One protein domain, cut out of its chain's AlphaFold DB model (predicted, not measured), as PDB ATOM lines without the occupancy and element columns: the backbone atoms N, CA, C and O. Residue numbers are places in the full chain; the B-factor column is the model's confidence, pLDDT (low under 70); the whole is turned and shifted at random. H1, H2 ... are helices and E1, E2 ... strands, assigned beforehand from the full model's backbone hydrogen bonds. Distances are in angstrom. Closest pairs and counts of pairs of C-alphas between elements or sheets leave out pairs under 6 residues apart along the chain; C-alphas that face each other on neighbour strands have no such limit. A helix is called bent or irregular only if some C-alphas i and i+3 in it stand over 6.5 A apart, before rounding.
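AT A GLANCE: This is residues 3 to 103 of the 126 residues of an uncharacterized protein of marine sediment metagenome (UniProt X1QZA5). A long hairpin of two bent strands, E1 and E2, makes the length of a curled, strongly twisted sheet; helix H2 covers part of one face, running along the strands. H1 folds back beside H2, off the sheet, and little H3 is near one end of H1. The printed part has 101 residues, in the order H1 H2 E1 E2 E3 H3 E4, mixed in class; the antiparallel sheet runs E3 E2 E1 E4. It is compact, with a radius of gyration of the C-alphas of 13.5 A, and elongated, spanning 46 by 29 by 23 A.

IN THESE COORDINATES: H1, residues 3 to 13, begins at C-alpha 3 (-75.727, -28.073, -51.933) and is 15.5 A long. H2, residues 23 to 36, measures 20.0 A. E1, residues 41 to 55, measures 35.8 A and bends by 62 degrees at residue 52. E2, residues 58 to 69, measures 31.9 A and bends by 60 degrees at residue 63. E3 is residues 72 to 74, H3 residues 80 to 85. E4, residues 93 to 99, ends at C-alpha 99 (-88.253, -36.620, -32.687).

HOW THE PARTS SIT: E1, E2 and E3 form a meander, each strand the antiparallel neighbour of the one before. N 44 and O 66 are 2.8 A apart between E1 and E2, N 74 and O 67 2.8 A between E3 and E2, N 95 and O 47 2.8 A between E4 and E1. H2 is on the sheet at a height of 7.8 A, making two layers, a helix on one face of a sheet; its closest C-alphas to E2 are Leu 24 and Val 65, 5.4 A. H1 and H2 form a helical hairpin and touch at Val 11 and Lys 26, their closest C-alphas, 6.4 A, with a shallow tilt of 10 degrees. H1 and H3 are close but not clearly touching; the closest C-alphas, Asn 13 and Pro 80, are 6.6 A apart. In H1, H2 and H3 every O i to N i+4 pair is within hydrogen-bond range.

THE WHOLE: The farthest C-alphas, Gly 38 and Ala 56, are 46.3 A apart. The printed part has no cut and no long link. Residues 54 to 56 have pLDDT under 70.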
ATOM      1  N   GLU A   3     -76.587 -26.988 -52.438       95.06
ATOM      2  CA  GLU A   3     -75.727 -28.073 -51.933       95.06
ATOM      3  C   GLU A   3     -76.501 -29.155 -51.170       95.06
ATOM      4  O   GLU A   3     -76.352 -30.342 -51.454       95.06
ATOM      5  N   LEU A   4     -77.360 -28.761 -50.220       95.81
ATOM      6  CA  LEU A   4     -78.134 -29.724 -49.433       95.81
ATOM      7  C   LEU A   4     -79.079 -30.545 -50.315       95.81
ATOM      8  O   LEU A   4     -79.212 -31.747 -50.112       95.81
ATOM      9  N   GLN A   5     -79.712 -29.907 -51.301       95.75
ATOM     10  CA  GLN A   5     -80.604 -30.598 -52.223       95.75
ATOM     11  C   GLN A   5     -79.841 -31.617 -53.079       95.75
ATOM     12  O   GLN A   5     -80.267 -32.765 -53.136       95.75
ATOM     13  N   LYS A   6     -78.686 -31.241 -53.652       96.62
ATOM     14  CA  LYS A   6     -77.823 -32.178 -54.394       96.62
ATOM     15  C   LYS A   6     -77.411 -33.364 -53.530       96.62
ATOM     16  O   LYS A   6     -77.523 -34.500 -53.966       96.62
ATOM     17  N   PHE A   7     -77.029 -33.119 -52.278       97.31
ATOM     18  CA  PHE A   7     -76.677 -34.197 -51.357       97.31
ATOM     19  C   PHE A   7     -77.864 -35.124 -51.043       97.31
ATOM     20  O   PHE A   7     -77.700 -36.338 -50.964       97.31
ATOM     21  N   ILE A   8     -79.069 -34.572 -50.864       96.94
ATOM     22  CA  ILE A   8     -80.283 -35.377 -50.664       96.94
ATOM     23  C   ILE A   8     -80.574 -36.222 -51.908       96.94
ATOM     24  O   ILE A   8     -80.883 -37.400 -51.763       96.94
ATOM     25  N   GLU A   9     -80.451 -35.650 -53.107       96.31
ATOM     26  CA  GLU A   9     -80.634 -36.364 -54.376       96.31
ATOM     27  C   GLU A   9     -79.586 -37.473 -54.561       96.31
ATOM     28  O   GLU A   9     -79.930 -38.582 -54.964       96.31
ATOM     29  N   GLU A  10     -78.324 -37.232 -54.205       96.69
ATOM     30  CA  GLU A  10     -77.281 -38.263 -54.194       96.69
ATOM     31  C   GLU A  10     -77.657 -39.419 -53.259       96.69
ATOM     32  O   GLU A  10     -77.716 -40.564 -53.701       96.69
ATOM     33  N   VAL A  11     -77.998 -39.126 -51.997       96.38
ATOM     34  CA  VAL A  11     -78.405 -40.143 -51.007       96.38
ATOM     35  C   VAL A  11     -79.675 -40.887 -51.439       96.38
ATOM     36  O   VAL A  11     -79.822 -42.080 -51.162       96.38
ATOM     37  N   HIS A  12     -80.598 -40.204 -52.116       96.25
ATOM     38  CA  HIS A  12     -81.819 -40.805 -52.646       96.25
ATOM     39  C   HIS A  12     -81.524 -41.844 -53.721       96.25
ATOM     40  O   HIS A  12     -82.113 -42.920 -53.694       96.25
ATOM     41  N   ASN A  13     -80.578 -41.560 -54.613       95.75
ATOM     42  CA  ASN A  13     -80.199 -42.465 -55.694       95.75
ATOM     43  C   ASN A  13     -79.339 -43.654 -55.237       95.75
ATOM     44  O   ASN A  13     -79.136 -44.592 -56.006       95.75
ATOM     45  N   GLU A  14     -78.827 -43.647 -54.006       94.75
ATOM     46  CA  GLU A  14     -78.090 -44.793 -53.482       94.75
ATOM     47  C   GLU A  14     -79.017 -45.998 -53.244       94.75
ATOM     48  O   GLU A  14     -80.096 -45.838 -52.662       94.75
ATOM     49  N   PRO A  15     -78.591 -47.225 -53.582       91.94
ATOM     50  CA  PRO A  15     -79.420 -48.413 -53.422       91.94
ATOM     51  C   PRO A  15     -79.731 -48.682 -51.947       91.94
ATOM     52  O   PRO A  15     -78.848 -48.605 -51.081       91.94
ATOM     53  N   PHE A  16     -80.987 -49.011 -51.652       88.94
ATOM     54  CA  PHE A  16     -81.406 -49.399 -50.316       88.94
ATOM     55  C   PHE A  16     -80.816 -50.758 -49.929       88.94
ATOM     56  O   PHE A  16     -80.889 -51.745 -50.661       88.94
ATOM     57  N   ASN A  17     -80.264 -50.829 -48.720       87.44
ATOM     58  CA  ASN A  17     -79.794 -52.075 -48.131       87.44
ATOM     59  C   ASN A  17     -80.146 -52.115 -46.644       87.44
ATOM     60  O   ASN A  17     -79.719 -51.251 -45.882       87.44
ATOM     61  N   ILE A  18     -80.868 -53.152 -46.215       82.25
ATOM     62  CA  ILE A  18     -81.355 -53.298 -44.833       82.25
ATOM     63  C   ILE A  18     -80.218 -53.228 -43.801       82.25
ATOM     64  O   ILE A  18     -80.402 -52.650 -42.729       82.25
ATOM     65  N   LEU A  19     -79.046 -53.789 -44.111       82.50
ATOM     66  CA  LEU A  19     -77.928 -53.905 -43.172       82.50
ATOM     67  C   LEU A  19     -76.969 -52.715 -43.224       82.50
ATOM     68  O   LEU A  19     -76.392 -52.366 -42.197       82.50
ATOM     69  N   SER A  20     -76.779 -52.103 -44.396       79.06
ATOM     70  CA  SER A  20     -75.715 -51.111 -44.602       79.06
ATOM     71  C   SER A  20     -76.180 -49.748 -45.104       79.06
ATOM     72  O   SER A  20     -75.532 -48.760 -44.779       79.06
ATOM     73  N   ASN A  21     -77.283 -49.648 -45.849       88.31
ATOM     74  CA  ASN A  21     -77.781 -48.390 -46.416       88.31
ATOM     75  C   ASN A  21     -79.304 -48.289 -46.291       88.31
ATOM     76  O   ASN A  21     -80.047 -48.239 -47.272       88.31
ATOM     77  N   ASN A  22     -79.767 -48.352 -45.047       90.81
ATOM     78  CA  ASN A  22     -81.182 -48.351 -44.705       90.81
ATOM     79  C   ASN A  22     -81.690 -46.934 -44.388       90.81
ATOM     80  O   ASN A  22     -80.948 -45.949 -44.437       90.81
ATOM     81  N   CYS A  23     -82.968 -46.840 -44.013       92.06
ATOM     82  CA  CYS A  23     -83.622 -45.577 -43.680       92.06
ATOM     83  C   CYS A  23     -82.918 -44.821 -42.538       92.06
ATOM     84  O   CYS A  23     -82.801 -43.600 -42.604       92.06
ATOM     85  N   LEU A  24     -82.370 -45.510 -41.532       93.75
ATOM     86  CA  LEU A  24     -81.626 -44.860 -40.453       93.75
ATOM     87  C   LEU A  24     -80.329 -44.231 -40.971       93.75
ATOM     88  O   LEU A  24     -80.075 -43.055 -40.711       93.75
ATOM     89  N   HIS A  25     -79.519 -44.995 -41.708       94.31
ATOM     90  CA  HIS A  25     -78.223 -44.517 -42.186       94.31
ATOM     91  C   HIS A  25     -78.381 -43.331 -43.149       94.31
ATOM     92  O   HIS A  25     -77.781 -42.274 -42.925       94.31
ATOM     93  N   LYS A  26     -79.236 -43.464 -44.171       96.62
ATOM     94  CA  LYS A  26     -79.478 -42.401 -45.158       96.62
ATOM     95  C   LYS A  26     -79.891 -41.087 -44.488       96.62
ATOM     96  O   LYS A  26     -79.280 -40.041 -44.712       96.62
ATOM     97  N   HIS A  27     -80.872 -41.134 -43.588       97.00
ATOM     98  CA  HIS A  27     -81.381 -39.920 -42.948       97.00
ATOM     99  C   HIS A  27     -80.444 -39.358 -41.882       97.00
ATOM    100  O   HIS A  27     -80.390 -38.140 -41.720       97.00
ATOM    101  N   ALA A  28     -79.649 -40.188 -41.200       96.12
ATOM    102  CA  ALA A  28     -78.608 -39.694 -40.301       96.12
ATOM    103  C   ALA A  28     -77.564 -38.849 -41.055       96.12
ATOM    104  O   ALA A  28     -77.176 -37.783 -40.570       96.12
ATOM    105  N   ARG A  29     -77.164 -39.272 -42.266       96.88
ATOM    106  CA  ARG A  29     -76.259 -38.500 -43.138       96.88
ATOM    107  C   ARG A  29     -76.873 -37.168 -43.558       96.88
ATOM    108  O   ARG A  29     -76.209 -36.141 -43.441       96.88
ATOM    109  N   ILE A  30     -78.137 -37.172 -43.983       97.31
ATOM    110  CA  ILE A  30     -78.857 -35.949 -44.375       97.31
ATOM    111  C   ILE A  30     -78.978 -34.982 -43.199       97.31
ATOM    112  O   ILE A  30     -78.665 -33.806 -43.349       97.31
ATOM    113  N   VAL A  31     -79.369 -35.463 -42.014       97.38
ATOM    114  CA  VAL A  31     -79.469 -34.625 -40.809       97.38
ATOM    115  C   VAL A  31     -78.113 -34.025 -40.447       97.38
ATOM    116  O   VAL A  31     -78.046 -32.843 -40.117       97.38
ATOM    117  N   ARG A  32     -77.026 -34.805 -40.533       96.94
ATOM    118  CA  ARG A  32     -75.672 -34.297 -40.279       96.94
ATOM    119  C   ARG A  32     -75.308 -33.191 -41.267       96.94
ATOM    120  O   ARG A  32     -74.949 -32.102 -40.831       96.94
ATOM    121  N   LYS A  33     -75.482 -33.436 -42.568       97.56
ATOM    122  CA  LYS A  33     -75.155 -32.467 -43.621       97.56
ATOM    123  C   LYS A  33     -76.009 -31.200 -43.534       97.56
ATOM    124  O   LYS A  33     -75.491 -30.101 -43.682       97.56
ATOM    125  N   ALA A  34     -77.299 -31.329 -43.241       97.00
ATOM    126  CA  ALA A  34     -78.188 -30.188 -43.046       97.00
ATOM    127  C   ALA A  34     -77.734 -29.312 -41.864       97.00
ATOM    128  O   ALA A  34     -77.648 -28.096 -42.009       97.00
ATOM    129  N   ARG A  35     -77.359 -29.924 -40.729       96.38
ATOM    130  CA  ARG A  35     -76.812 -29.198 -39.567       96.38
ATOM    131  C   ARG A  35     -75.468 -28.537 -39.867       96.38
ATOM    132  O   ARG A  35     -75.261 -27.402 -39.456       96.38
ATOM    133  N   GLU A  36     -74.576 -29.219 -40.591       97.12
ATOM    134  CA  GLU A  36     -73.298 -28.649 -41.057       97.12
ATOM    135  C   GLU A  36     -73.521 -27.379 -41.898       97.12
ATOM    136  O   GLU A  36     -72.753 -26.428 -41.798       97.12
ATOM    137  N   LEU A  37     -74.602 -27.347 -42.682       96.69
ATOM    138  CA  LEU A  37     -75.001 -26.210 -43.514       96.69
ATOM    139  C   LEU A  37     -75.880 -25.177 -42.777       96.69
ATOM    140  O   LEU A  37     -76.373 -24.241 -43.401       96.69
ATOM    141  N   GLY A  38     -76.073 -25.322 -41.462       96.38
ATOM    142  CA  GLY A  38     -76.792 -24.355 -40.624       96.38
ATOM    143  C   GLY A  38     -78.320 -24.485 -40.617       96.38
ATOM    144  O   GLY A  38     -78.992 -23.584 -40.119       96.38
ATOM    145  N   HIS A  39     -78.875 -25.580 -41.138       96.56
ATOM    146  CA  HIS A  39     -80.319 -25.839 -41.125       96.56
ATOM    147  C   HIS A  39     -80.777 -26.494 -39.814       96.56
ATOM    148  O   HIS A  39     -80.044 -27.292 -39.214       96.56
ATOM    149  N   ASP A  40     -82.025 -26.233 -39.402       95.81
ATOM    150  CA  ASP A  40     -82.637 -27.006 -38.318       95.81
ATOM    151  C   ASP A  40     -83.032 -28.378 -38.860       95.81
ATOM    152  O   ASP A  40     -83.940 -28.506 -39.682       95.81
ATOM    153  N   ALA A  41     -82.333 -29.418 -38.411       96.69
ATOM    154  CA  ALA A  41     -82.582 -30.776 -38.856       96.69
ATOM    155  C   ALA A  41     -82.710 -31.746 -37.688       96.69
ATOM    156  O   ALA A  41     -81.893 -31.785 -36.761       96.69
ATOM    157  N   SER A  42     -83.730 -32.593 -37.764       96.75
ATOM    158  CA  SER A  42     -84.031 -33.632 -36.790       96.75
ATOM    159  C   SER A  42     -84.215 -34.974 -37.476       96.75
ATOM    160  O   SER A  42     -84.852 -35.082 -38.520       96.75
ATOM    161  N   LEU A  43     -83.692 -36.012 -36.837       96.94
ATOM    162  CA  LEU A  43     -84.034 -37.386 -37.161       96.94
ATOM    163  C   LEU A  43     -85.367 -37.727 -36.484       96.94
ATOM    164  O   LEU A  43     -85.549 -37.461 -35.292       96.94
ATOM    165  N   MET A  44     -86.286 -38.306 -37.246       97.50
ATOM    166  CA  MET A  44     -87.630 -38.674 -36.813       97.50
ATOM    167  C   MET A  44     -87.791 -40.192 -36.885       97.50
ATOM    168  O   MET A  44     -87.441 -40.795 -37.895       97.50
ATOM    169  N   GLY A  45     -88.327 -40.802 -35.831       95.81
ATOM    170  CA  GLY A  45     -88.689 -42.221 -35.793       95.81
ATOM    171  C   GLY A  45     -90.206 -42.388 -35.789       95.81
ATOM    172  O   GLY A  45     -90.905 -41.582 -35.182       95.81
ATOM    173  N   CYS A  46     -90.722 -43.409 -36.467       96.00
ATOM    174  CA  CYS A  46     -92.152 -43.711 -36.537       96.00
ATOM    175  C   CYS A  46     -92.394 -45.203 -36.816       96.00
ATOM    176  O   CYS A  46     -91.454 -45.959 -37.070       96.00
ATOM    177  N   ILE A  47     -93.662 -45.613 -36.792       95.62
ATOM    178  CA  ILE A  47     -94.110 -46.869 -37.400       95.62
ATOM    179  C   ILE A  47     -94.679 -46.538 -38.779       95.62
ATOM    180  O   ILE A  47     -95.632 -45.763 -38.879       95.62
ATOM    181  N   SER A  48     -94.089 -47.089 -39.838       92.81
ATOM    182  CA  SER A  48     -94.596 -46.932 -41.197       92.81
ATOM    183  C   SER A  48     -95.630 -47.998 -41.531       92.81
ATOM    184  O   SER A  48     -95.549 -49.139 -41.073       92.81
ATOM    185  N   ILE A  49     -96.599 -47.613 -42.358       89.44
ATOM    186  CA  ILE A  49     -97.528 -48.526 -43.019       89.44
ATOM    187  C   ILE A  49     -97.424 -48.278 -44.520       89.44
ATOM    188  O   ILE A  49     -97.713 -47.183 -45.008       89.44
ATOM    189  N   ILE A  50     -97.020 -49.311 -45.250       85.19
ATOM    190  CA  ILE A  50     -96.968 -49.330 -46.707       85.19
ATOM    191  C   ILE A  50     -98.072 -50.285 -47.179       85.19
ATOM    192  O   ILE A  50     -98.042 -51.465 -46.823       85.19
ATOM    193  N   PRO A  51     -99.054 -49.828 -47.976       78.00
ATOM    194  CA  PRO A  51    -100.215 -50.629 -48.379       78.00
ATOM    195  C   PRO A  51     -99.896 -51.705 -49.436       78.00
ATOM    196  O   PRO A  51    -100.768 -52.119 -50.197       78.00
ATOM    197  N   LEU A  52     -98.659 -52.195 -49.466       77.12
ATOM    198  CA  LEU A  52     -98.279 -53.421 -50.153       77.12
ATOM    199  C   LEU A  52     -98.718 -54.610 -49.317       77.12
ATOM    200  O   LEU A  52     -98.495 -54.621 -48.112       77.12
ATOM    201  N   ARG A  53     -99.301 -55.624 -49.955       73.69
ATOM    202  CA  ARG A  53     -99.864 -56.799 -49.278       73.69
ATOM    203  C   ARG A  53     -99.051 -58.074 -49.549       73.69
ATOM    204  O   ARG A  53     -99.587 -58.995 -50.161       73.69
ATOM    205  N   PRO A  54     -97.769 -58.149 -49.146       64.94
ATOM    206  CA  PRO A  54     -96.887 -59.244 -49.549       64.94
ATOM    207  C   PRO A  54     -97.259 -60.592 -48.916       64.94
ATOM    208  O   PRO A  54     -96.973 -61.630 -49.504       64.94
ATOM    209  N   VAL A  55     -97.908 -60.608 -47.743       59.44
ATOM    210  CA  VAL A  55     -98.305 -61.845 -47.049       59.44
ATOM    211  C   VAL A  55     -99.718 -61.702 -46.486       59.44
ATOM    212  O   VAL A  55    -100.013 -60.763 -45.750       59.44
ATOM    213  N   ALA A  56    -100.599 -62.644 -46.840       67.06
ATOM    214  CA  ALA A  56    -101.961 -62.776 -46.308       67.06
ATOM    215  C   ALA A  56    -102.848 -61.511 -46.397       67.06
ATOM    216  O   ALA A  56    -103.782 -61.348 -45.616       67.06
ATOM    217  N   GLY A  57    -102.578 -60.599 -47.339       76.25
ATOM    218  CA  GLY A  57    -103.373 -59.376 -47.491       76.25
ATOM    219  C   GLY A  57    -103.031 -58.256 -46.497       76.25
ATOM    220  O   GLY A  57    -103.688 -57.214 -46.527       76.25
ATOM    221  N   VAL A  58    -102.026 -58.445 -45.638       77.50
ATOM    222  CA  VAL A  58    -101.646 -57.489 -44.587       77.50
ATOM    223  C   VAL A  58    -100.677 -56.448 -45.156       77.50
ATOM    224  O   VAL A  58     -99.734 -56.839 -45.849       77.50
ATOM    225  N   PRO A  59    -100.886 -55.140 -44.898       83.25
ATOM    226  CA  PRO A  59     -99.938 -54.110 -45.301       83.25
ATOM    227  C   PRO A  59     -98.562 -54.347 -44.668       83.25
ATOM    228  O   PRO A  59     -98.460 -54.862 -43.554       83.25
ATOM    229  N   LEU A  60     -97.497 -53.936 -45.350       85.56
ATOM    230  CA  LEU A  60     -96.159 -53.947 -44.776       85.56
ATOM    231  C   LEU A  60     -96.079 -52.880 -43.673       85.56
ATOM    232  O   LEU A  60     -96.204 -51.687 -43.944       85.56
ATOM    233  N   ILE A  61     -95.886 -53.322 -42.430       89.62
ATOM    234  CA  ILE A  61     -95.799 -52.464 -41.243       89.62
ATOM    235  C   ILE A  61     -94.431 -52.663 -40.600       89.62
ATOM    236  O   ILE A  61     -94.013 -53.801 -40.380       89.62
ATOM    237  N   GLY A  62     -93.744 -51.576 -40.260       90.25
ATOM    238  CA  GLY A  62     -92.441 -51.682 -39.614       90.25
ATOM    239  C   GLY A  62     -91.919 -50.378 -39.025       90.25
ATOM    240  O   GLY A  62     -92.500 -49.314 -39.235       90.25
ATOM    241  N   PRO A  63     -90.823 -50.442 -38.254       93.38
ATOM    242  CA  PRO A  63     -90.130 -49.248 -37.796       93.38
ATOM    243  C   PRO A  63     -89.544 -48.483 -38.987       93.38
ATOM    244  O   PRO A  63     -88.997 -49.075 -39.917       93.38
ATOM    245  N   HIS A  64     -89.632 -47.157 -38.938       95.06
ATOM    246  CA  HIS A  64     -89.161 -46.286 -40.006       95.06
ATOM    247  C   HIS A  64     -88.522 -45.014 -39.472       95.06
ATOM    248  O   HIS A  64     -88.976 -44.443 -38.477       95.06
ATOM    249  N   VAL A  65     -87.483 -44.558 -40.166       95.50
ATOM    250  CA  VAL A  65     -86.734 -43.351 -39.823       95.50
ATOM    251  C   VAL A  65     -86.680 -42.432 -41.034       95.50
ATOM    252  O   VAL A  65     -86.390 -42.879 -42.136       95.50
ATOM    253  N   TYR A  66     -86.931 -41.145 -40.812       96.81
ATOM    254  CA  TYR A  66     -86.856 -40.106 -41.836       96.81
ATOM    255  C   TYR A  66     -86.249 -38.821 -41.257       96.81
ATOM    256  O   TYR A  66     -86.054 -38.702 -40.042       96.81
ATOM    257  N   ALA A  67     -85.934 -37.848 -42.110       97.31
ATOM    258  CA  ALA A  67     -85.411 -36.554 -41.686       97.31
ATOM    259  C   ALA A  67     -86.502 -35.476 -41.732       97.31
ATOM    260  O   ALA A  67     -87.393 -35.484 -42.582       97.31
ATOM    261  N   LYS A  68     -86.423 -34.515 -40.815       97.75
ATOM    262  CA  LYS A  68     -87.192 -33.273 -40.861       97.75
ATOM    263  C   LYS A  68     -86.203 -32.113 -40.895       97.75
ATOM    264  O   LYS A  68     -85.431 -31.988 -39.949       97.75
ATOM    265  N   VAL A  69     -86.196 -31.332 -41.972       97.12
ATOM    266  CA  VAL A  69     -85.275 -30.206 -42.208       97.12
ATOM    267  C   VAL A  69     -86.091 -28.943 -42.458       97.12
ATOM    268  O   VAL A  69     -86.939 -28.955 -43.346       97.12
ATOM    269  N   ASP A  70     -85.865 -27.882 -41.685       95.81
ATOM    270  CA  ASP A  70     -86.625 -26.619 -41.738       95.81
ATOM    271  C   ASP A  70     -88.142 -26.857 -41.790       95.81
ATOM    272  O   ASP A  70     -88.867 -26.401 -42.676       95.81
ATOM    273  N   ASP A  71     -88.605 -27.695 -40.866       93.25
ATOM    274  CA  ASP A  71     -89.973 -28.199 -40.768       93.25
ATOM    275  C   ASP A  71     -90.520 -29.040 -41.938       93.25
ATOM    276  O   ASP A  71     -91.636 -29.563 -41.849       93.25
ATOM    277  N   LYS A  72     -89.727 -29.291 -42.981       95.38
ATOM    278  CA  LYS A  72     -90.101 -30.130 -44.127       95.38
ATOM    279  C   LYS A  72     -89.677 -31.578 -43.928       95.38
ATOM    280  O   LYS A  72     -88.581 -31.870 -43.457       95.38
ATOM    281  N   VAL A  73     -90.553 -32.500 -44.320       96.12
ATOM    282  CA  VAL A  73     -90.253 -33.936 -44.336       96.12
ATOM    283  C   VAL A  73     -89.337 -34.246 -45.517       96.12
ATOM    284  O   VAL A  73     -89.664 -33.919 -46.655       96.12
ATOM    285  N   VAL A  74     -88.222 -34.911 -45.234       96.12
ATOM    286  CA  VAL A  74     -87.305 -35.482 -46.220       96.12
ATOM    287  C   VAL A  74     -87.254 -36.984 -45.962       96.12
ATOM    288  O   VAL A  74     -86.753 -37.423 -44.926       96.12
ATOM    289  N   ASP A  75     -87.818 -37.754 -46.890       95.56
ATOM    290  CA  ASP A  75     -87.833 -39.213 -46.836       95.56
ATOM    291  C   ASP A  75     -87.316 -39.778 -48.155       95.56
ATOM    292  O   ASP A  75     -87.978 -39.667 -49.186       95.56
ATOM    293  N   VAL A  76     -86.113 -40.340 -48.106       94.38
ATOM    294  CA  VAL A  76     -85.392 -40.929 -49.243       94.38
ATOM    295  C   VAL A  76     -84.996 -42.374 -48.945       94.38
ATOM    296  O   VAL A  76     -83.923 -42.850 -49.317       94.38
ATOM    297  N   SER A  77     -85.843 -43.068 -48.181       90.00
ATOM    298  CA  SER A  77     -85.561 -44.424 -47.713       90.00
ATOM    299  C   SER A  77     -85.364 -45.380 -48.882       90.00
ATOM    300  O   SER A  77     -84.317 -46.017 -48.977       90.00
ATOM    301  N   MET A  78     -86.334 -45.422 -49.792       91.50
ATOM    302  CA  MET A  78     -86.242 -46.173 -51.042       91.50
ATOM    303  C   MET A  78     -85.659 -45.298 -52.152       91.50
ATOM    304  O   MET A  78     -86.006 -44.125 -52.259       91.50
ATOM    305  N   GLU A  79     -84.786 -45.862 -52.974       92.75
ATOM    306  CA  GLU A  79     -84.312 -45.250 -54.215       92.75
ATOM    307  C   GLU A  79     -85.422 -45.186 -55.282       92.75
ATOM    308  O   GLU A  79     -86.406 -45.924 -55.180       92.75
ATOM    309  N   PRO A  80     -85.293 -44.343 -56.328       92.75
ATOM    310  CA  PRO A  80     -86.365 -44.121 -57.300       92.75
ATOM    311  C   PRO A  80     -86.917 -45.389 -57.968       92.75
ATOM    312  O   PRO A  80     -88.124 -45.486 -58.185       92.75
ATOM    313  N   GLU A  81     -86.063 -46.363 -58.284       90.31
ATOM    314  CA  GLU A  81     -86.490 -47.637 -58.882       90.31
ATOM    315  C   GLU A  81     -87.344 -48.459 -57.904       90.31
ATOM    316  O   GLU A  81     -88.401 -48.992 -58.259       90.31
ATOM    317  N   LEU A  82     -86.941 -48.489 -56.632       85.88
ATOM    318  CA  LEU A  82     -87.675 -49.179 -55.581       85.88
ATOM    319  C   LEU A  82     -88.985 -48.454 -55.232       85.88
ATOM    320  O   LEU A  82     -90.000 -49.103 -54.995       85.88
ATOM    321  N   GLU A  83     -89.024 -47.119 -55.290       90.06
ATOM    322  CA  GLU A  83     -90.266 -46.350 -55.121       90.06
ATOM    323  C   GLU A  83     -91.319 -46.659 -56.193       90.06
ATOM    324  O   GLU A  83     -92.518 -46.637 -55.904       90.06
ATOM    325  N   GLN A  84     -90.890 -46.929 -57.430       87.62
ATOM    326  CA  GLN A  84     -91.797 -47.266 -58.532       87.62
ATOM    327  C   GLN A  84     -92.407 -48.660 -58.383       87.62
ATOM    328  O   GLN A  84     -93.551 -48.870 -58.782       87.62
ATOM    329  N   THR A  85     -91.652 -49.603 -57.820       84.12
ATOM    330  CA  THR A  85     -92.076 -51.002 -57.677       84.12
ATOM    331  C   THR A  85     -92.815 -51.264 -56.367       84.12
ATOM    332  O   THR A  85     -93.726 -52.089 -56.334       84.12
ATOM    333  N   MET A  86     -92.451 -50.552 -55.298       83.38
ATOM    334  CA  MET A  86     -92.998 -50.747 -53.958       83.38
ATOM    335  C   MET A  86     -94.039 -49.678 -53.618       83.38
ATOM    336  O   MET A  86     -95.242 -49.931 -53.625       83.38
ATOM    337  N   TRP A  87     -93.585 -48.483 -53.253       87.94
ATOM    338  CA  TRP A  87     -94.437 -47.364 -52.862       87.94
ATOM    339  C   TRP A  87     -93.598 -46.093 -52.836       87.94
ATOM    340  O   TRP A  87     -92.421 -46.142 -52.491       87.94
ATOM    341  N   LYS A  88     -94.188 -44.936 -53.132       90.31
ATOM    342  CA  LYS A  88     -93.434 -43.680 -53.077       90.31
ATOM    343  C   LYS A  88     -93.162 -43.282 -51.631       90.31
ATOM    344  O   LYS A  88     -94.074 -43.308 -50.802       90.31
ATOM    345  N   ASN A  89     -91.948 -42.825 -51.332       89.31
ATOM    346  CA  ASN A  89     -91.543 -42.412 -49.982       89.31
ATOM    347  C   ASN A  89     -92.464 -41.309 -49.425       89.31
ATOM    348  O   ASN A  89     -92.842 -41.307 -48.249       89.31
ATOM    349  N   LYS A  90     -92.886 -40.376 -50.286       90.62
ATOM    350  CA  LYS A  90     -93.805 -39.288 -49.912       90.62
ATOM    351  C   LYS A  90     -95.188 -39.780 -49.463       90.62
ATOM    352  O   LYS A  90     -95.821 -39.116 -48.649       90.62
ATOM    353  N   ASP A  91     -95.612 -40.949 -49.942       90.50
ATOM    354  CA  ASP A  91     -96.949 -41.509 -49.731       90.50
ATOM    355  C   ASP A  91     -96.971 -42.536 -48.575       90.50
ATOM    356  O   ASP A  91     -97.991 -43.180 -48.329       90.50
ATOM    357  N   VAL A  92     -95.853 -42.722 -47.860       89.81
ATOM    358  CA  VAL A  92     -95.763 -43.612 -46.689       89.81
ATOM    359  C   VAL A  92     -96.583 -43.050 -45.525       89.81
ATOM    360  O   VAL A  92     -96.375 -41.913 -45.086       89.81
ATOM    361  N   PHE A  93     -97.476 -43.871 -44.965       92.75
ATOM    362  CA  PHE A  93     -98.225 -43.520 -43.760       92.75
ATOM    363  C   PHE A  93     -97.327 -43.664 -42.534       92.75
ATOM    364  O   PHE A  93     -96.772 -44.734 -42.294       92.75
ATOM    365  N   ARG A  94     -97.189 -42.591 -41.751       94.06
ATOM    366  CA  ARG A  94     -96.311 -42.527 -40.575       94.06
ATOM    367  C   ARG A  94     -97.165 -42.394 -39.320       94.06
ATOM    368  O   ARG A  94     -97.861 -41.396 -39.153       94.06
ATOM    369  N   LEU A  95     -97.116 -43.394 -38.447       94.69
ATOM    370  CA  LEU A  95     -97.807 -43.395 -37.161       94.69
ATOM    371  C   LEU A  95     -96.829 -43.098 -36.023       94.69
ATOM    372  O   LEU A  95     -95.688 -43.564 -36.039       94.69
ATOM    373  N   PHE A  96     -97.304 -42.360 -35.015       94.25
ATOM    374  CA  PHE A  96     -96.563 -42.060 -33.785       94.25
ATOM    375  C   PHE A  96     -95.168 -41.463 -34.037       94.25
ATOM    376  O   PHE A  96     -94.186 -41.900 -33.444       94.25
ATOM    377  N   SER A  97     -95.057 -40.482 -34.939       95.00
ATOM    378  CA  SER A  97     -93.771 -39.838 -35.220       95.00
ATOM    379  C   SER A  97     -93.204 -39.140 -33.982       95.00
ATOM    380  O   SER A  97     -93.815 -38.219 -33.440       95.00
ATOM    381  N   VAL A  98     -91.997 -39.530 -33.579       95.38
ATOM    382  CA  VAL A  98     -91.253 -38.956 -32.453       95.38
ATOM    383  C   VAL A  98     -89.944 -38.363 -32.960       95.38
ATOM    384  O   VAL A  98     -89.259 -38.942 -33.804       95.38
ATOM    385  N   ASN A  99     -89.566 -37.200 -32.429       94.50
ATOM    386  CA  ASN A  99     -88.253 -36.620 -32.687       94.50
ATOM    387  C   ASN A  99     -87.188 -37.384 -31.892       94.50
ATOM    388  O   ASN A  99     -86.948 -37.093 -30.719       94.50
ATOM    389  N   VAL A 100     -86.542 -38.355 -32.541       91.56
ATOM    390  CA  VAL A 100     -85.522 -39.191 -31.898       91.56
ATOM    391  C   VAL A 100     -84.243 -38.414 -31.591       91.56
ATOM    392  O   VAL A 100     -83.554 -38.746 -30.635       91.56
ATOM    393  N   SER A 101     -83.959 -37.327 -32.320       87.94
ATOM    394  CA  SER A 101     -82.820 -36.442 -32.015       87.94
ATOM    395  C   SER A 101     -82.955 -35.695 -30.688       87.94
ATOM    396  O   SER A 101     -81.951 -35.231 -30.155       87.94
ATOM    397  N   LYS A 102     -84.176 -35.545 -30.162       86.06
ATOM    398  CA  LYS A 102     -84.442 -34.859 -28.886       86.06
ATOM    399  C   LYS A 102     -84.656 -35.824 -27.720       86.06
ATOM    400  O   LYS A 102     -84.835 -35.372 -26.588       86.06
ATOM    401  N   LEU A 103     -84.639 -37.135 -27.974       84.25
ATOM    402  CA  LEU A 103     -84.720 -38.126 -26.910       84.25
ATOM    403  C   LEU A 103     -83.440 -38.082 -26.081       84.25
ATOM    404  O   LEU A 103     -82.328 -38.111 -26.608       84.25
TER     405      LEU A 103